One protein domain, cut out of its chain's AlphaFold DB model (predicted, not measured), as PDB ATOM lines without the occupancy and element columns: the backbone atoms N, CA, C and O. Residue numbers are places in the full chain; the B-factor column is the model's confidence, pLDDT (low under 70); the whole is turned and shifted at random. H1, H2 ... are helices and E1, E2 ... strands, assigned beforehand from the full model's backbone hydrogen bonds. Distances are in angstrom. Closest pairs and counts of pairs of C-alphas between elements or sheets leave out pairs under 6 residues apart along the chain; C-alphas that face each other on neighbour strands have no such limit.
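Overview. This is residues 870 to 1009 of the 1110 residues of the protein "Aste57867_10085 protein" of Aphanomyces stellatus (UniProt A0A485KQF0). Five crossed helices form a body in which contact passes from H1 to H2 to H3 to H4 to H5, with H4, the longest, nearest the middle; H2 and H4 begin directly after the short paired strands E3 and E4. Away from this body lies a small hairpin, E1 and E2, and residues 984 to 989 of the link from H4 to H5 stick out. The printed part has 140 residues, with five named helices and four named strands in the order E1 E2 H1 E3 H2 H3 E4 H4 H5; each two-strand sheet is antiparallel, and the class is mostly helix. The whole is compact, with a radius of gyration of the C-alphas of 16.6 A and spans of 47 by 46 by 33 A.

Along the chain. Start at Ala 870 and pass residues 870 to 885, which hold no named element. Find C-alpha 886 at (46.640, 90.528, -25.662), where E1, residues 886 to 888, begins; E2 is residues 895 to 897. H1, residues 903 to 913, runs 15.2 A from C-alpha 903 at (63.150, 92.088, -17.418). E3, residues 922 to 924, leads directly into H2, residues 925 to 934, 14.1 A long. H3, residues 946 to 956, covers 15.8 A. E4, residues 963 to 965, leads directly into H4, residues 966 to 980, 20.1 A long. H5, residues 992 to 1004, runs 16.1 A to C-alpha 1004 at (64.812, 92.878, -6.297).

Arrangement. In the hairpin E1 and E2, look for N 887 and O 896, 2.9 A apart. H1 has its Cys 912 C-alpha 5.0 A from that of Ile 923 in E3. H1 and H2 only just touch, with 3 pairs of C-alphas within 8 A, the closest Leu 911 and Arg 927 at 7.0 A. Antiparallel E3 and E4 have N 964 and O 923 at 2.8 A. H2 and H3 form a helical hairpin at a steep tilt of 43 degrees; their closest C-alphas are Ser 929 and Ala 949, 6.5 A. H3 and H4 touch at a steep tilt of 40 degrees, opposite ways, closest at the C-alphas of Phe 956 and Gly 968, 4.9 A. H4 touches H5 with residues 974 to 978 alone, about perpendicular at 85 degrees, the C-alphas of Leu 977 and Arg 995 being closest at 6.4 A. H1 and H5 are apart. In H1, H2 and H3 every O i to N i+4 pair is within hydrogen-bond range; H4 has 10 of 11 and H5 8 of 9.

Size, cuts and confidence. The C-alphas farthest apart are those of Thr 917 and Pro 986, 48.3 A. The printed part has no cut; the links H2 to H3 and H4 to H5 are long. The mean pLDDT of the printed part is 78.6, and residues 870 to 885, 915 and 984 to 990 are under 70.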
ATOM      1  N   ALA A 870      57.656  81.868 -21.815       69.44
ATOM      2  CA  ALA A 870      58.503  80.711 -22.082       69.44
ATOM      3  C   ALA A 870      59.663  81.100 -23.023       69.44
ATOM      4  O   ALA A 870      59.477  81.259 -24.229       69.44
ATOM      5  N   PHE A 871      60.860  81.269 -22.456       69.69
ATOM      6  CA  PHE A 871      62.084  81.584 -23.192       69.69
ATOM      7  C   PHE A 871      62.865  80.310 -23.550       69.69
ATOM      8  O   PHE A 871      63.359  79.611 -22.664       69.69
ATOM      9  N   ASP A 872      63.009  80.060 -24.854       66.44
ATOM     10  CA  ASP A 872      63.932  79.073 -25.423       66.44
ATOM     11  C   ASP A 872      65.270  79.744 -25.769       66.44
ATOM     12  O   ASP A 872      65.314  80.638 -26.616       66.44
ATOM     13  N   SER A 873      66.381  79.246 -25.221       62.47
ATOM     14  CA  SER A 873      67.736  79.758 -25.505       62.47
ATOM     15  C   SER A 873      68.191  79.592 -26.965       62.47
ATOM     16  O   SER A 873      69.158  80.217 -27.385       62.47
ATOM     17  N   LYS A 874      67.489  78.777 -27.765       60.09
ATOM     18  CA  LYS A 874      67.831  78.470 -29.168       60.09
ATOM     19  C   LYS A 874      67.387  79.532 -30.188       60.09
ATOM     20  O   LYS A 874      67.556  79.315 -31.385       60.09
ATOM     21  N   LYS A 875      66.768  80.643 -29.763       58.78
ATOM     22  CA  LYS A 875      66.271  81.701 -30.666       58.78
ATOM     23  C   LYS A 875      66.643  83.092 -30.135       58.78
ATOM     24  O   LYS A 875      66.256  83.412 -29.012       58.78
ATOM     25  N   PRO A 876      67.307  83.958 -30.924       55.56
ATOM     26  CA  PRO A 876      67.513  85.351 -30.539       55.56
ATOM     27  C   PRO A 876      66.173  86.101 -30.584       55.56
ATOM     28  O   PRO A 876      65.628  86.374 -31.654       55.56
ATOM     29  N   VAL A 877      65.619  86.417 -29.413       60.22
ATOM     30  CA  VAL A 877      64.371  87.183 -29.275       60.22
ATOM     31  C   VAL A 877      64.711  88.634 -28.944       60.22
ATOM     32  O   VAL A 877      65.178  88.932 -27.849       60.22
ATOM     33  N   ALA A 878      64.468  89.543 -29.889       58.22
ATOM     34  CA  ALA A 878      64.575  90.981 -29.647       58.22
ATOM     35  C   ALA A 878      63.491  91.470 -28.665       58.22
ATOM     36  O   ALA A 878      62.395  90.902 -28.601       58.22
ATOM     37  N   VAL A 879      63.780  92.548 -27.923       59.59
ATOM     38  CA  VAL A 879      62.863  93.161 -26.943       59.59
ATOM     39  C   VAL A 879      61.750  93.922 -27.666       59.59
ATOM     40  O   VAL A 879      61.784  95.137 -27.839       59.59
ATOM     41  N   ASP A 880      60.755  93.180 -28.137       62.28
ATOM     42  CA  ASP A 880      59.741  93.676 -29.063       62.28
ATOM     43  C   ASP A 880      58.591  94.406 -28.331       62.28
ATOM     44  O   ASP A 880      57.420  94.007 -28.374       62.28
ATOM     45  N   TYR A 881      58.923  95.515 -27.658       62.03
ATOM     46  CA  TYR A 881      58.002  96.362 -26.879       62.03
ATOM     47  C   TYR A 881      56.882  97.017 -27.710       62.03
ATOM     48  O   TYR A 881      56.082  97.795 -27.189       62.03
ATOM     49  N   THR A 882      56.786  96.712 -29.004       65.25
ATOM     50  CA  THR A 882      55.749  97.178 -29.933       65.25
ATOM     51  C   THR A 882      54.591  96.181 -30.104       65.25
ATOM     52  O   THR A 882      53.513  96.573 -30.552       65.25
ATOM     53  N   ARG A 883      54.744  94.912 -29.692       66.75
ATOM     54  CA  ARG A 883      53.737  93.851 -29.913       66.75
ATOM     55  C   ARG A 883      52.403  94.080 -29.167       66.75
ATOM     56  O   ARG A 883      52.355  94.792 -28.157       66.75
ATOM     57  N   PRO A 884      51.284  93.491 -29.635       65.81
ATOM     58  CA  PRO A 884      50.034  93.455 -28.876       65.81
ATOM     59  C   PRO A 884      50.156  92.488 -27.686       65.81
ATOM     60  O   PRO A 884      50.444  91.311 -27.871       65.81
ATOM     61  N   LEU A 885      49.911  92.982 -26.465       66.25
ATOM     62  CA  LEU A 885      50.062  92.204 -25.215       66.25
ATOM     63  C   LEU A 885      48.922  91.199 -24.991       66.25
ATOM     64  O   LEU A 885      49.043  90.285 -24.182       66.25
ATOM     65  N   TYR A 886      47.811  91.387 -25.702       71.75
ATOM     66  CA  TYR A 886      46.640  90.528 -25.662       71.75
ATOM     67  C   TYR A 886      46.342  90.017 -27.068       71.75
ATOM     68  O   TYR A 886      46.263  90.797 -28.021       71.75
ATOM     69  N   LYS A 887      46.120  88.709 -27.184       76.69
ATOM     70  CA  LYS A 887      45.600  88.066 -28.390       76.69
ATOM     71  C   LYS A 887      44.154  87.669 -28.125       76.69
ATOM     72  O   LYS A 887      43.849  87.074 -27.094       76.69
ATOM     73  N   LEU A 888      43.254  87.999 -29.047       74.62
ATOM     74  CA  LEU A 888      41.893  87.482 -29.000       74.62
ATOM     75  C   LEU A 888      41.948  85.990 -29.346       74.62
ATOM     76  O   LEU A 888      42.355  85.631 -30.454       74.62
ATOM     77  N   ASN A 889      41.567  85.120 -28.414       75.94
ATOM     78  CA  ASN A 889      41.431  83.701 -28.707       75.94
ATOM     79  C   ASN A 889      40.182  83.511 -29.582       75.94
ATOM     80  O   ASN A 889      39.063  83.783 -29.146       75.94
ATOM     81  N   ALA A 890      40.380  83.076 -30.828       72.81
ATOM     82  CA  ALA A 890      39.317  82.993 -31.828       72.81
ATOM     83  C   ALA A 890      38.182  82.032 -31.429       72.81
ATOM     84  O   ALA A 890      37.030  82.304 -31.754       72.81
ATOM     85  N   ALA A 891      38.494  80.958 -30.693       71.81
ATOM     86  CA  ALA A 891      37.513  79.959 -30.271       71.81
ATOM     87  C   ALA A 891      36.644  80.442 -29.097       71.81
ATOM     88  O   ALA A 891      35.435  80.240 -29.096       71.81
ATOM     89  N   THR A 892      37.239  81.111 -28.103       74.81
ATOM     90  CA  THR A 892      36.530  81.512 -26.869       74.81
ATOM     91  C   THR A 892      36.081  82.974 -26.850       74.81
ATOM     92  O   THR A 892      35.392  83.385 -25.917       74.81
ATOM     93  N   ARG A 893      36.513  83.788 -27.826       72.06
ATOM     94  CA  ARG A 893      36.387  85.263 -27.868       72.06
ATOM     95  C   ARG A 893      36.889  85.995 -26.610       72.06
ATOM     96  O   ARG A 893      36.651  87.192 -26.462       72.06
ATOM     97  N   LYS A 894      37.624  85.317 -25.723       73.00
ATOM     98  CA  LYS A 894      38.297  85.929 -24.572       73.00
ATOM     99  C   LYS A 894      39.683  86.420 -24.992       73.00
ATOM    100  O   LYS A 894      40.352  85.807 -25.826       73.00
ATOM    101  N   TRP A 895      40.114  87.536 -24.415       73.25
ATOM    102  CA  TRP A 895      41.476  88.038 -24.580       73.25
ATOM    103  C   TRP A 895      42.411  87.263 -23.651       73.25
ATOM    104  O   TRP A 895      42.254  87.326 -22.436       73.25
ATOM    105  N   SER A 896      43.381  86.546 -24.215       72.38
ATOM    106  CA  SER A 896      44.491  85.955 -23.463       72.38
ATOM    107  C   SER A 896      45.694  86.891 -23.519       72.38
ATOM    108  O   SER A 896      45.999  87.428 -24.590       72.38
ATOM    109  N   THR A 897      46.402  87.065 -22.403       70.62
ATOM    110  CA  THR A 897      47.732  87.681 -22.426       70.62
ATOM    111  C   THR A 897      48.692  86.845 -23.272       70.62
ATOM    112  O   THR A 897      48.525  85.634 -23.433       70.62
ATOM    113  N   VAL A 898      49.693  87.504 -23.847       72.94
ATOM    114  CA  VAL A 898      50.815  86.861 -24.530       72.94
ATOM    115  C   VAL A 898      52.077  87.305 -23.807       72.94
ATOM    116  O   VAL A 898      52.401  88.492 -23.826       72.94
ATOM    117  N   GLY A 899      52.769  86.363 -23.164       71.44
ATOM    118  CA  GLY A 899      54.051  86.640 -22.523       71.44
ATOM    119  C   GLY A 899      55.055  87.229 -23.518       71.44
ATOM    120  O   GLY A 899      55.032  86.905 -24.709       71.44
ATOM    121  N   ALA A 900      55.943  88.088 -23.030       75.69
ATOM    122  CA  ALA A 900      56.971  88.743 -23.830       75.69
ATOM    123  C   ALA A 900      58.339  88.622 -23.154       75.69
ATOM    124  O   ALA A 900      58.433  88.681 -21.930       75.69
ATOM    125  N   PHE A 901      59.406  88.500 -23.948       79.62
ATOM    126  CA  PHE A 901      60.768  88.607 -23.431       79.62
ATOM    127  C   PHE A 901      60.945  89.974 -22.757       79.62
ATOM    128  O   PHE A 901      60.666  91.008 -23.368       79.62
ATOM    129  N   GLY A 902      61.388  89.980 -21.502       82.56
ATOM    130  CA  GLY A 902      61.475  91.192 -20.702       82.56
ATOM    131  C   GLY A 902      62.448  91.068 -19.536       82.56
ATOM    132  O   GLY A 902      63.457  90.367 -19.605       82.56
ATOM    133  N   LEU A 903      62.160  91.799 -18.457       86.19
ATOM    134  CA  LEU A 903      63.150  92.088 -17.418       86.19
ATOM    135  C   LEU A 903      63.610  90.829 -16.675       86.19
ATOM    136  O   LEU A 903      64.764  90.742 -16.270       86.19
ATOM    137  N   TRP A 904      62.721  89.841 -16.542       88.31
ATOM    138  CA  TRP A 904      63.020  88.562 -15.906       88.31
ATOM    139  C   TRP A 904      64.032  87.713 -16.697       88.31
ATOM    140  O   TRP A 904      64.945  87.136 -16.110       88.31
ATOM    141  N   GLN A 905      63.924  87.685 -18.029       86.75
ATOM    142  CA  GLN A 905      64.887  86.996 -18.895       86.75
ATOM    143  C   GLN A 905      66.220  87.747 -18.955       86.75
ATOM    144  O   GLN A 905      67.272  87.115 -18.903       86.75
ATOM    145  N   VAL A 906      66.191  89.085 -19.017       85.44
ATOM    146  CA  VAL A 906      67.413  89.908 -18.987       85.44
ATOM    147  C   VAL A 906      68.173  89.715 -17.676       85.44
ATOM    148  O   VAL A 906      69.372  89.477 -17.721       85.44
ATOM    149  N   LEU A 907      67.490  89.716 -16.527       87.06
ATOM    150  CA  LEU A 907      68.109  89.453 -15.224       87.06
ATOM    151  C   LEU A 907      68.760  88.062 -15.161       87.06
ATOM    152  O   LEU A 907      69.871  87.938 -14.655       87.06
ATOM    153  N   PHE A 908      68.120  87.024 -15.707       87.19
ATOM    154  CA  PHE A 908      68.734  85.695 -15.792       87.19
ATOM    155  C   PHE A 908      69.989  85.686 -16.679       87.19
ATOM    156  O   PHE A 908      71.019  85.164 -16.264       87.19
ATOM    157  N   LEU A 909      69.935  86.276 -17.878       85.44
ATOM    158  CA  LEU A 909      71.089  86.312 -18.784       85.44
ATOM    159  C   LEU A 909      72.246  87.140 -18.208       85.44
ATOM    160  O   LEU A 909      73.395  86.715 -18.293       85.44
ATOM    161  N   ASP A 910      71.952  88.280 -17.582       82.81
ATOM    162  CA  ASP A 910      72.949  89.125 -16.924       82.81
ATOM    163  C   ASP A 910      73.606  88.370 -15.734       82.81
ATOM    164  O   ASP A 910      74.822  88.456 -15.559       82.81
ATOM    165  N   LEU A 911      72.864  87.526 -14.990       84.75
ATOM    166  CA  LEU A 911      73.424  86.609 -13.973       84.75
ATOM    167  C   LEU A 911      74.307  85.494 -14.564       84.75
ATOM    168  O   LEU A 911      75.368  85.199 -14.010       84.75
ATOM    169  N   CYS A 912      73.902  84.870 -15.675       84.81
ATOM    170  CA  CYS A 912      74.688  83.820 -16.343       84.81
ATOM    171  C   CYS A 912      76.013  84.356 -16.913       84.81
ATOM    172  O   CYS A 912      77.022  83.646 -16.918       84.81
ATOM    173  N   ARG A 913      76.009  85.616 -17.369       82.88
ATOM    174  CA  ARG A 913      77.153  86.330 -17.958       82.88
ATOM    175  C   ARG A 913      78.096  86.962 -16.938       82.88
ATOM    176  O   ARG A 913      79.238  87.249 -17.286       82.88
ATOM    177  N   HIS A 914      77.654  87.198 -15.702       76.50
ATOM    178  CA  HIS A 914      78.453  87.884 -14.686       76.50
ATOM    179  C   HIS A 914      79.728  87.089 -14.341       76.50
ATOM    180  O   HIS A 914      79.692  86.168 -13.524       76.50
ATOM    181  N   GLY A 915      80.863  87.451 -14.949       68.94
ATOM    182  CA  GLY A 915      82.120  86.699 -14.849       68.94
ATOM    183  C   GLY A 915      82.120  85.411 -15.680       68.94
ATOM    184  O   GLY A 915      82.506  84.361 -15.177       68.94
ATOM    185  N   ASN A 916      81.597  85.463 -16.906       76.81
ATOM    186  CA  ASN A 916      81.572  84.378 -17.893       76.81
ATOM    187  C   ASN A 916      81.694  84.967 -19.316       76.81
ATOM    188  O   ASN A 916      81.674  86.184 -19.498       76.81
ATOM    189  N   THR A 917      81.779  84.111 -20.339       72.75
ATOM    190  CA  THR A 917      81.638  84.531 -21.743       72.75
ATOM    191  C   THR A 917      80.230  85.074 -22.036       72.75
ATOM    192  O   THR A 917      79.247  84.705 -21.388       72.75
ATOM    193  N   ALA A 918      80.110  85.947 -23.043       71.50
ATOM    194  CA  ALA A 918      78.847  86.612 -23.394       71.50
ATOM    195  C   ALA A 918      77.728  85.648 -23.852       71.50
ATOM    196  O   ALA A 918      76.544  85.990 -23.773       71.50
ATOM    197  N   ASP A 919      78.090  84.436 -24.277       73.69
ATOM    198  CA  ASP A 919      77.173  83.387 -24.738       73.69
ATOM    199  C   ASP A 919      76.712  82.433 -23.618       73.69
ATOM    200  O   ASP A 919      75.996  81.461 -23.874       73.69
ATOM    201  N   ALA A 920      77.093  82.695 -22.362       78.50
ATOM    202  CA  ALA A 920      76.645  81.916 -21.212       78.50
ATOM    203  C   ALA A 920      75.129  82.074 -20.984       78.50
ATOM    204  O   ALA A 920      74.647  83.112 -20.535       78.50
ATOM    205  N   ASN A 921      74.379  81.009 -21.285       81.69
ATOM    206  CA  ASN A 921      72.913  80.958 -21.226       81.69
ATOM    207  C   ASN A 921      72.367  80.057 -20.093       81.69
ATOM    208  O   ASN A 921      71.162  79.805 -20.030       81.69
ATOM    209  N   GLU A 922      73.232  79.570 -19.200       85.50
ATOM    210  CA  GLU A 922      72.877  78.719 -18.056       85.50
ATOM    211  C   GLU A 922      73.587  79.181 -16.777       85.50
ATOM    212  O   GLU A 922      74.703  79.701 -16.837       85.50
ATOM    213  N   ILE A 923      72.950  78.973 -15.620       87.50
ATOM    214  CA  ILE A 923      73.452  79.414 -14.310       87.50
ATOM    215  C   ILE A 923      74.015  78.232 -13.505       87.50
ATOM    216  O   ILE A 923      73.434  77.146 -13.499       87.50
ATOM    217  N   ASP A 924      75.142  78.430 -12.821       87.25
ATOM    218  CA  ASP A 924      75.693  77.468 -11.854       87.25
ATOM    219  C   ASP A 924      75.123  77.685 -10.434       87.25
ATOM    220  O   ASP A 924      74.491  78.707 -10.147       87.25
ATOM    221  N   ASN A 925      75.329  76.717  -9.530       87.19
ATOM    222  CA  ASN A 925      74.778  76.814  -8.171       87.19
ATOM    223  C   ASN A 925      75.383  77.982  -7.375       87.19
ATOM    224  O   ASN A 925      74.696  78.601  -6.567       87.19
ATOM    225  N   MET A 926      76.653  78.322  -7.620       84.44
ATOM    226  CA  MET A 926      77.329  79.405  -6.905       84.44
ATOM    227  C   MET A 926      76.715  80.761  -7.253       84.44
ATOM    228  O   MET A 926      76.443  81.544  -6.346       84.44
ATOM    229  N   ARG A 927      76.423  81.030  -8.530       86.38
ATOM    230  CA  ARG A 927      75.726  82.246  -8.985       86.38
ATOM    231  C   ARG A 927      74.271  82.274  -8.530       86.38
ATOM    232  O   ARG A 927      73.805  83.322  -8.095       86.38
ATOM    233  N   PHE A 928      73.572  81.137  -8.556       86.44
ATOM    234  CA  PHE A 928      72.193  81.035  -8.071       86.44
ATOM    235  C   PHE A 928      72.086  81.352  -6.567       86.44
ATOM    236  O   PHE A 928      71.367  82.272  -6.169       86.44
ATOM    237  N   SER A 929      72.876  80.670  -5.733       84.69
ATOM    238  CA  SER A 929      72.914  80.887  -4.282       84.69
ATOM    239  C   SER A 929      73.591  82.211  -3.886       84.69
ATOM    240  O   SER A 929      73.320  82.732  -2.804       84.69
ATOM    241  N   ARG A 930      74.413  82.822  -4.756       85.00
ATOM    242  CA  ARG A 930      74.925  84.199  -4.600       85.00
ATOM    243  C   ARG A 930      73.844  85.249  -4.867       85.00
ATOM    244  O   ARG A 930      73.636  86.104  -4.013       85.00
ATOM    245  N   PHE A 931      73.104  85.151  -5.973       86.25
ATOM    246  CA  PHE A 931      71.980  86.045  -6.284       86.25
ATOM    247  C   PHE A 931      70.952  86.087  -5.142       86.25
ATOM    248  O   PHE A 931      70.524  87.159  -4.718       86.25
ATOM    249  N   LEU A 932      70.612  84.926  -4.574       84.88
ATOM    250  CA  LEU A 932      69.664  84.833  -3.459       84.88
ATOM    251  C   LEU A 932      70.204  85.414  -2.135       84.88
ATOM    252  O   LEU A 932      69.402  85.795  -1.284       84.88
ATOM    253  N   LYS A 933      71.532  85.529  -1.967       84.44
ATOM    254  CA  LYS A 933      72.174  86.265  -0.858       84.44
ATOM    255  C   LYS A 933      72.228  87.777  -1.115       84.44
ATOM    256  O   LYS A 933      72.066  88.551  -0.177       84.44
ATOM    257  N   GLU A 934      72.454  88.195  -2.361       81.69
ATOM    258  CA  GLU A 934      72.570  89.609  -2.755       81.69
ATOM    259  C   GLU A 934      71.209  90.333  -2.822       81.69
ATOM    260  O   GLU A 934      71.162  91.556  -2.680       81.69
ATOM    261  N   VAL A 935      70.091  89.604  -2.962       82.94
ATOM    262  CA  VAL A 935      68.731  90.157  -2.817       82.94
ATOM    263  C   VAL A 935      68.312  90.168  -1.330       82.94
ATOM    264  O   VAL A 935      67.967  89.117  -0.778       82.94
ATOM    265  N   PRO A 936      68.277  91.339  -0.660       72.94
ATOM    266  CA  PRO A 936      67.984  91.429   0.766       72.94
ATOM    267  C   PRO A 936      66.561  90.945   1.065       72.94
ATOM    268  O   PRO A 936      65.603  91.304   0.385       72.94
ATOM    269  N   GLY A 937      66.421  90.117   2.101       76.38
ATOM    270  CA  GLY A 937      65.129  89.590   2.548       76.38
ATOM    271  C   GLY A 937      64.528  88.468   1.691       76.38
ATOM    272  O   GLY A 937      63.452  87.979   2.045       76.38
ATOM    273  N   MET A 938      65.187  88.020   0.612       81.25
ATOM    274  CA  MET A 938      64.742  86.835  -0.137       81.25
ATOM    275  C   MET A 938      64.883  85.570   0.717       81.25
ATOM    276  O   MET A 938      63.898  84.870   0.945       81.25
ATOM    277  N   LEU A 939      66.075  85.324   1.264       82.75
ATOM    278  CA  LEU A 939      66.301  84.256   2.238       82.75
ATOM    279  C   LEU A 939      65.630  84.593   3.583       82.75
ATOM    280  O   LEU A 939      65.628  85.743   4.028       82.75
ATOM    281  N   HIS A 940      65.058  83.585   4.242       81.19
ATOM    282  CA  HIS A 940      64.350  83.726   5.517       81.19
ATOM    283  C   HIS A 940      64.673  82.565   6.451       81.19
ATOM    284  O   HIS A 940      64.460  81.415   6.066       81.19
ATOM    285  N   LYS A 941      65.098  82.868   7.688       78.62
ATOM    286  CA  LYS A 941      65.592  81.884   8.674       78.62
ATOM    287  C   LYS A 941      64.694  80.643   8.822       78.62
ATOM    288  O   LYS A 941      65.224  79.552   8.967       78.62
ATOM    289  N   THR A 942      63.369  80.803   8.743       75.50
ATOM    290  CA  THR A 942      62.385  79.720   8.954       75.50
ATOM    291  C   THR A 942      61.552  79.317   7.729       75.50
ATOM    292  O   THR A 942      60.856  78.314   7.798       75.50
ATOM    293  N   LEU A 943      61.568  80.083   6.627       77.94
ATOM    294  CA  LEU A 943      60.657  79.860   5.476       77.94
ATOM    295  C   LEU A 943      61.379  79.632   4.143       77.94
ATOM    296  O   LEU A 943      60.803  79.091   3.207       77.94
ATOM    297  N   CYS A 944      62.623  80.095   4.032       82.50
ATOM    298  CA  CYS A 944      63.457  79.944   2.842       82.50
ATOM    299  C   CYS A 944      64.935  80.071   3.267       82.50
ATOM    300  O   CYS A 944      65.585  81.073   2.952       82.50
ATOM    301  N   PRO A 945      65.459  79.150   4.103       82.75
ATOM    302  CA  PRO A 945      66.868  79.152   4.484       82.75
ATOM    303  C   PRO A 945      67.730  78.731   3.287       82.75
ATOM    304  O   PRO A 945      67.248  78.049   2.383       82.75
ATOM    305  N   LEU A 946      69.015  79.101   3.285       82.69
ATOM    306  CA  LEU A 946      69.915  78.904   2.135       82.69
ATOM    307  C   LEU A 946      69.923  77.457   1.604       82.69
ATOM    308  O   LEU A 946      69.844  77.255   0.400       82.69
ATOM    309  N   GLN A 947      69.885  76.466   2.499       84.12
ATOM    310  CA  GLN A 947      69.808  75.039   2.158       84.12
ATOM    311  C   GLN A 947      68.639  74.703   1.206       84.12
ATOM    312  O   GLN A 947      68.780  73.858   0.326       84.12
ATOM    313  N   THR A 948      67.492  75.388   1.322       83.50
ATOM    314  CA  THR A 948      66.350  75.178   0.409       83.50
ATOM    315  C   THR A 948      66.596  75.720  -1.000       83.50
ATOM    316  O   THR A 948      66.012  75.202  -1.951       83.50
ATOM    317  N   ALA A 949      67.492  76.701  -1.165       82.31
ATOM    318  CA  ALA A 949      67.921  77.178  -2.477       82.31
ATOM    319  C   ALA A 949      68.811  76.149  -3.183       82.31
ATOM    320  O   ALA A 949      68.541  75.812  -4.334       82.31
ATOM    321  N   ASP A 950      69.800  75.588  -2.484       84.25
ATOM    322  CA  ASP A 950      70.678  74.554  -3.044       84.25
ATOM    323  C   ASP A 950      69.883  73.271  -3.385       84.25
ATOM    324  O   ASP A 950      70.070  72.682  -4.452       84.25
ATOM    325  N   VAL A 951      68.901  72.890  -2.552       86.62
ATOM    326  CA  VAL A 951      67.942  71.806  -2.856       86.62
ATOM    327  C   VAL A 951      67.068  72.139  -4.072       86.62
ATOM    328  O   VAL A 951      66.854  71.276  -4.925       86.62
ATOM    329  N   ALA A 952      66.580  73.377  -4.210       85.00
ATOM    330  CA  ALA A 952      65.814  73.788  -5.387       85.00
ATOM    331  C   ALA A 952      66.666  73.746  -6.671       85.00
ATOM    332  O   ALA A 952      66.193  73.253  -7.695       85.00
ATOM    333  N   PHE A 953      67.928  74.183  -6.620       87.25
ATOM    334  CA  PHE A 953      68.860  74.061  -7.743       87.25
ATOM    335  C   PHE A 953      69.085  72.590  -8.120       87.25
ATOM    336  O   PHE A 953      68.933  72.216  -9.285       87.25
ATOM    337  N   ALA A 954      69.369  71.730  -7.137       85.56
ATOM    338  CA  ALA A 954      69.569  70.298  -7.352       85.56
ATOM    339  C   ALA A 954      68.335  69.593  -7.951       85.56
ATOM    340  O   ALA A 954      68.496  68.658  -8.734       85.56
ATOM    341  N   LYS A 955      67.124  70.064  -7.621       87.75
ATOM    342  CA  LYS A 955      65.832  69.514  -8.067       87.75
ATOM    343  C   LYS A 955      65.388  69.971  -9.464       87.75
ATOM    344  O   LYS A 955      64.653  69.237 -10.120       87.75
ATOM    345  N   PHE A 956      65.781  71.167  -9.910       88.00
ATOM    346  CA  PHE A 956      65.308  71.755 -11.179       88.00
ATOM    347  C   PHE A 956      66.381  71.920 -12.266       88.00
ATOM    348  O   PHE A 956      66.043  72.278 -13.399       88.00
ATOM    349  N   LYS A 957      67.650  71.616 -11.972       87.88
ATOM    350  CA  LYS A 957      68.683  71.424 -13.000       87.88
ATOM    351  C   LYS A 957      68.416  70.153 -13.839       87.88
ATOM    352  O   LYS A 957      67.805  69.208 -13.336       87.88
ATOM    353  N   PRO A 958      68.876  70.081 -15.103       83.69
ATOM    354  CA  PRO A 958      68.808  68.858 -15.903       83.69
ATOM    355  C   PRO A 958      69.598  67.701 -15.267       83.69
ATOM    356  O   PRO A 958      70.614  67.907 -14.596       83.69
ATOM    357  N   ALA A 959      69.149  66.466 -15.512       76.69
ATOM    358  CA  ALA A 959      69.805  65.260 -15.011       76.69
ATOM    359  C   ALA A 959      71.281  65.201 -15.454       76.69
ATOM    360  O   ALA A 959      71.600  65.457 -16.613       76.69
ATOM    361  N   LYS A 960      72.180  64.878 -14.512       75.69
ATOM    362  CA  LYS A 960      73.654  64.917 -14.659       75.69
ATOM    363  C   LYS A 960      74.268  66.306 -14.968       75.69
ATOM    364  O   LYS A 960      75.486  66.412 -15.061       75.69
ATOM    365  N   GLY A 961      73.476  67.380 -15.045       74.88
ATOM    366  CA  GLY A 961      73.969  68.743 -15.273       74.88
ATOM    367  C   GLY A 961      74.710  69.359 -14.076       74.88
ATOM    368  O   GLY A 961      74.378  69.107 -12.909       74.88
ATOM    369  N   ARG A 962      75.702  70.215 -14.368       82.19
ATOM    370  CA  ARG A 962      76.332  71.139 -13.397       82.19
ATOM    371  C   ARG A 962      75.630  72.506 -13.352       82.19
ATOM    372  O   ARG A 962      75.627  73.152 -12.309       82.19
ATOM    373  N   THR A 963      75.022  72.905 -14.464       85.81
ATOM    374  CA  THR A 963      74.347  74.185 -14.714       85.81
ATOM    375  C   THR A 963      72.840  73.997 -14.925       85.81
ATOM    376  O   THR A 963      72.358  72.874 -15.074       85.81
ATOM    377  N   MET A 964      72.083  75.098 -14.896       87.31
ATOM    378  CA  MET A 964      70.624  75.123 -15.020       87.31
ATOM    379  C   MET A 964      70.168  76.159 -16.073       87.31
ATOM    380  O   MET A 964      70.521  77.336 -15.960       87.31
ATOM    381  N   PRO A 965      69.353  75.774 -17.075       87.56
ATOM    382  CA  PRO A 965      68.797  76.698 -18.065       87.56
ATOM    383  C   PRO A 965      67.604  77.488 -17.501       87.56
ATOM    384  O   PRO A 965      67.019  77.115 -16.479       87.56
ATOM    385  N   PHE A 966      67.179  78.546 -18.205       86.56
ATOM    386  CA  PHE A 966      66.094  79.441 -17.768       86.56
ATOM    387  C   PHE A 966      64.797  78.715 -17.369       86.56
ATOM    388  O   PHE A 966      64.147  79.094 -16.398       86.56
ATOM    389  N   SER A 967      64.415  77.653 -18.086       84.00
ATOM    390  CA  SER A 967      63.204  76.874 -17.793       84.00
ATOM    391  C   SER A 967      63.292  76.081 -16.481       84.00
ATOM    392  O   SER A 967      62.267  75.875 -15.828       84.00
ATOM    393  N   GLY A 968      64.499  75.683 -16.062       85.19
ATOM    394  CA  GLY A 968      64.777  75.154 -14.725       85.19
ATOM    395  C   GLY A 968      64.793  76.270 -13.681       85.19
ATOM    396  O   GLY A 968      64.081  76.185 -12.684       85.19
ATOM    397  N   PHE A 969      65.501  77.369 -13.956       87.81
ATOM    398  CA  PHE A 969      65.605  78.536 -13.070       87.81
ATOM    399  C   PHE A 969      64.241  79.149 -12.721       87.81
ATOM    400  O   PHE A 969      63.947  79.387 -11.552       87.81
ATOM    401  N   HIS A 970      63.364  79.342 -13.706       88.44
ATOM    402  CA  HIS A 970      62.007  79.843 -13.491       88.44
ATOM    403  C   HIS A 970      61.165  78.864 -12.650       88.44
ATOM    404  O   HIS A 970      60.459  79.309 -11.750       88.44
ATOM    405  N   LYS A 971      61.302  77.540 -12.835       88.00
ATOM    406  CA  LYS A 971      60.645  76.530 -11.976       88.00
ATOM    407  C   LYS A 971      61.207  76.506 -10.546       88.00
ATOM    408  O   LYS A 971      60.426  76.431  -9.598       88.00
ATOM    409  N   ALA A 972      62.522  76.644 -10.377       87.62
ATOM    410  CA  ALA A 972      63.162  76.786  -9.069       87.62
ATOM    411  C   ALA A 972      62.662  78.040  -8.340       87.62
ATOM    412  O   ALA A 972      62.258  77.964  -7.181       87.62
ATOM    413  N   MET A 973      62.585  79.172  -9.041       88.69
ATOM    414  CA  MET A 973      62.038  80.414  -8.499       88.69
ATOM    415  C   MET A 973      60.536  80.312  -8.203       88.69
ATOM    416  O   MET A 973      60.107  80.818  -7.173       88.69
ATOM    417  N   CYS A 974      59.736  79.596  -9.003       86.88
ATOM    418  CA  CYS A 974      58.353  79.265  -8.636       86.88
ATOM    419  C   CYS A 974      58.282  78.511  -7.296       86.88
ATOM    420  O   CYS A 974      57.468  78.860  -6.443       86.88
ATOM    421  N   HIS A 975      59.144  77.510  -7.083       87.00
ATOM    422  CA  HIS A 975      59.169  76.742  -5.836       87.00
ATOM    423  C   HIS A 975      59.591  77.606  -4.637       87.00
ATOM    424  O   HIS A 975      58.882  77.644  -3.632       87.00
ATOM    425  N   LEU A 976      60.686  78.363  -4.767       87.00
ATOM    426  CA  LEU A 976      61.198  79.236  -3.705       87.00
ATOM    427  C   LEU A 976      60.234  80.382  -3.368       87.00
ATOM    428  O   LEU A 976      60.074  80.713  -2.197       87.00
ATOM    429  N   LEU A 977      59.545  80.966  -4.354       87.25
ATOM    430  CA  LEU A 977      58.547  82.014  -4.110       87.25
ATOM    431  C   LEU A 977      57.276  81.480  -3.442       87.25
ATOM    432  O   LEU A 977      56.663  82.208  -2.665       87.25
ATOM    433  N   ALA A 978      56.893  80.225  -3.699       84.94
ATOM    434  CA  ALA A 978      55.790  79.579  -2.989       84.94
ATOM    435  C   ALA A 978      56.138  79.270  -1.520       84.94
ATOM    436  O   ALA A 978      55.298  79.468  -0.650       84.94
ATOM    437  N   LEU A 979      57.381  78.860  -1.236       84.50
ATOM    438  CA  LEU A 979      57.877  78.665   0.135       84.50
ATOM    439  C   LEU A 979      58.062  79.999   0.881       84.50
ATOM    440  O   LEU A 979      57.732  80.114   2.059       84.50
ATOM    441  N   ARG A 980      58.550  81.041   0.191       83.00
ATOM    442  CA  ARG A 980      58.811  82.361   0.785       83.00
ATOM    443  C   ARG A 980      57.540  83.158   1.094       83.00
ATOM    444  O   ARG A 980      57.546  83.937   2.053       83.00
ATOM    445  N   TYR A 981      56.491  82.969   0.291       84.00
ATOM    446  CA  TYR A 981      55.185  83.622   0.408       84.00
ATOM    447  C   TYR A 981      54.051  82.576   0.444       84.00
ATOM    448  O   TYR A 981      53.310  82.451  -0.537       84.00
ATOM    449  N   PRO A 982      53.909  81.816   1.549       74.94
ATOM    450  CA  PRO A 982      52.814  80.865   1.714       74.94
ATOM    451  C   PRO A 982      51.471  81.600   1.840       74.94
ATOM    452  O   PRO A 982      51.408  82.700   2.399       74.94
ATOM    453  N   ASP A 983      50.393  80.986   1.350       73.56
ATOM    454  CA  ASP A 983      49.043  81.532   1.506       73.56
ATOM    455  C   ASP A 983      48.631  81.504   2.984       73.56
ATOM    456  O   ASP A 983      48.723  80.473   3.651       73.56
ATOM    457  N   LYS A 984      48.168  82.645   3.504       60.97
ATOM    458  CA  LYS A 984      47.614  82.758   4.857       60.97
ATOM    459  C   LYS A 984      46.110  83.033   4.774       60.97
ATOM    460  O   LYS A 984      45.751  84.134   4.346       60.97
ATOM    461  N   PRO A 985      45.225  82.115   5.202       53.16
ATOM    462  CA  PRO A 985      43.821  82.466   5.387       53.16
ATOM    463  C   PRO A 985      43.707  83.596   6.434       53.16
ATOM    464  O   PRO A 985      44.525  83.649   7.354       53.16
ATOM    465  N   PRO A 986      42.741  84.524   6.303       51.25
ATOM    466  CA  PRO A 986      41.633  84.542   5.340       51.25
ATOM    467  C   PRO A 986      41.943  85.280   4.017       51.25
ATOM    468  O   PRO A 986      41.021  85.642   3.289       51.25
ATOM    469  N   ALA A 987      43.210  85.567   3.696       52.84
ATOM    470  CA  ALA A 987      43.558  86.377   2.530       52.84
ATOM    471  C   ALA A 987      43.567  85.580   1.210       52.84
ATOM    472  O   ALA A 987      44.040  84.448   1.143       52.84
ATOM    473  N   ILE A 988      43.067  86.242   0.159       58.12
ATOM    474  CA  ILE A 988      43.002  85.841  -1.260       58.12
ATOM    475  C   ILE A 988      44.166  84.929  -1.693       58.12
ATOM    476  O   ILE A 988      45.328  85.311  -1.549       58.12
ATOM    477  N   VAL A 989      43.841  83.786  -2.321       65.19
ATOM    478  CA  VAL A 989      44.808  82.850  -2.932       65.19
ATOM    479  C   VAL A 989      45.765  83.609  -3.853       65.19
ATOM    480  O   VAL A 989      45.365  84.129  -4.898       65.19
ATOM    481  N   CYS A 990      47.032  83.699  -3.450       68.06
ATOM    482  CA  CYS A 990      47.985  84.618  -4.057       68.06
ATOM    483  C   CYS A 990      48.616  83.973  -5.293       68.06
ATOM    484  O   CYS A 990      49.398  83.026  -5.179       68.06
ATOM    485  N   THR A 991      48.285  84.468  -6.489       80.12
ATOM    486  CA  THR A 991      48.754  83.853  -7.740       80.12
ATOM    487  C   THR A 991      50.276  83.952  -7.866       80.12
ATOM    488  O   THR A 991      50.907  84.881  -7.357       80.12
ATOM    489  N   MET A 992      50.902  83.021  -8.595       82.19
ATOM    490  CA  MET A 992      52.363  83.033  -8.774       82.19
ATOM    491  C   MET A 992      52.882  84.341  -9.398       82.19
ATOM    492  O   MET A 992      53.991  84.767  -9.092       82.19
ATOM    493  N   GLU A 993      52.060  85.024 -10.200       81.19
ATOM    494  CA  GLU A 993      52.344  86.364 -10.727       81.19
ATOM    495  C   GLU A 993      52.336  87.450  -9.642       81.19
ATOM    496  O   GLU A 993      53.175  88.344  -9.670       81.19
ATOM    497  N   GLN A 994      51.424  87.376  -8.669       82.81
ATOM    498  CA  GLN A 994      51.370  88.299  -7.529       82.81
ATOM    499  C   GLN A 994      52.553  88.072  -6.574       82.81
ATOM    500  O   GLN A 994      53.156  89.041  -6.100       82.81
ATOM    501  N   ARG A 995      52.954  86.810  -6.353       86.62
ATOM    502  CA  ARG A 995      54.183  86.458  -5.612       86.62
ATOM    503  C   ARG A 995      55.431  86.986  -6.325       86.62
ATOM    504  O   ARG A 995      56.265  87.634  -5.695       86.62
ATOM    505  N   PHE A 996      55.521  86.792  -7.643       87.88
ATOM    506  CA  PHE A 996      56.613  87.323  -8.463       87.88
ATOM    507  C   PHE A 996      56.662  88.858  -8.477       87.88
ATOM    508  O   PHE A 996      57.729  89.430  -8.266       87.88
ATOM    509  N   LEU A 997      55.524  89.541  -8.657       87.00
ATOM    510  CA  LEU A 997      55.453  91.002  -8.555       87.00
ATOM    511  C   LEU A 997      55.926  91.487  -7.184       87.00
ATOM    512  O   LEU A 997      56.715  92.423  -7.113       87.00
ATOM    513  N   THR A 998      55.495  90.830  -6.105       85.50
ATOM    514  CA  THR A 998      55.897  91.178  -4.735       85.50
ATOM    515  C   THR A 998      57.409  91.032  -4.546       85.50
ATOM    516  O   THR A 998      58.045  91.947  -4.025       85.50
ATOM    517  N   PHE A 999      57.998  89.932  -5.022       87.81
ATOM    518  CA  PHE A 999      59.446  89.705  -5.031       87.81
ATOM    519  C   PHE A 999      60.201  90.777  -5.828       87.81
ATOM    520  O   PHE A 999      61.104  91.426  -5.295       87.81
ATOM    521  N   MET A1000      59.801  91.023  -7.081       88.00
ATOM    522  CA  MET A1000      60.465  92.005  -7.939       88.00
ATOM    523  C   MET A1000      60.357  93.424  -7.381       88.00
ATOM    524  O   MET A1000      61.353  94.138  -7.343       88.00
ATOM    525  N   GLN A1001      59.172  93.842  -6.934       86.19
ATOM    526  CA  GLN A1001      58.910  95.226  -6.533       86.19
ATOM    527  C   GLN A1001      59.382  95.563  -5.119       86.19
ATOM    528  O   GLN A1001      59.739  96.713  -4.884       86.19
ATOM    529  N   LYS A1002      59.372  94.605  -4.179       83.25
ATOM    530  CA  LYS A1002      59.763  94.867  -2.782       83.25
ATOM    531  C   LYS A1002      61.197  94.459  -2.459       83.25
ATOM    532  O   LYS A1002      61.780  95.067  -1.572       83.25
ATOM    533  N   LEU A1003      61.749  93.450  -3.142       83.88
ATOM    534  CA  LEU A1003      63.084  92.917  -2.842       83.88
ATOM    535  C   LEU A1003      64.084  93.214  -3.968       83.88
ATOM    536  O   LEU A1003      65.084  93.888  -3.730       83.88
ATOM    537  N   VAL A1004      63.818  92.778  -5.206       84.69
ATOM    538  CA  VAL A1004      64.812  92.878  -6.297       84.69
ATOM    539  C   VAL A1004      65.063  94.327  -6.716       84.69
ATOM    540  O   VAL A1004      66.184  94.802  -6.580       84.69
ATOM    541  N   LEU A1005      64.042  95.059  -7.177       85.44
ATOM    542  CA  LEU A1005      64.159  96.419  -7.740       85.44
ATOM    543  C   LEU A1005      64.445  97.520  -6.697       85.44
ATOM    544  O   LEU A1005      64.626  98.683  -7.062       85.44
ATOM    545  N   VAL A1006      64.463  97.157  -5.412       82.88
ATOM    546  CA  VAL A1006      64.806  98.027  -4.271       82.88
ATOM    547  C   VAL A1006      66.212  97.717  -3.732       82.88
ATOM    548  O   VAL A1006      66.808  98.545  -3.050       82.88
ATOM    549  N   SER A1007      66.778  96.552  -4.065       79.81
ATOM    550  CA  SER A1007      68.164  96.203  -3.742       79.81
ATOM    551  C   SER A1007      69.180  97.044  -4.529       79.81
ATOM    552  O   SER A1007      68.875  97.548  -5.610       79.81
ATOM    553  N   LYS A1008      70.431  97.099  -4.048       75.38
ATOM    554  CA  LYS A1008      71.559  97.698  -4.793       75.38
ATOM    555  C   LYS A1008      71.814  97.007  -6.145       75.38
ATOM    556  O   LYS A1008      72.230  97.656  -7.093       75.38
ATOM    557  N   PHE A1009      71.502  95.712  -6.258       78.50
ATOM    558  CA  PHE A1009      71.538  94.959  -7.521       78.50
ATOM    559  C   PHE A1009      70.399  95.364  -8.484       78.50
ATOM    560  O   PHE A1009      70.505  95.191  -9.695       78.50
TER     561      PHE A1009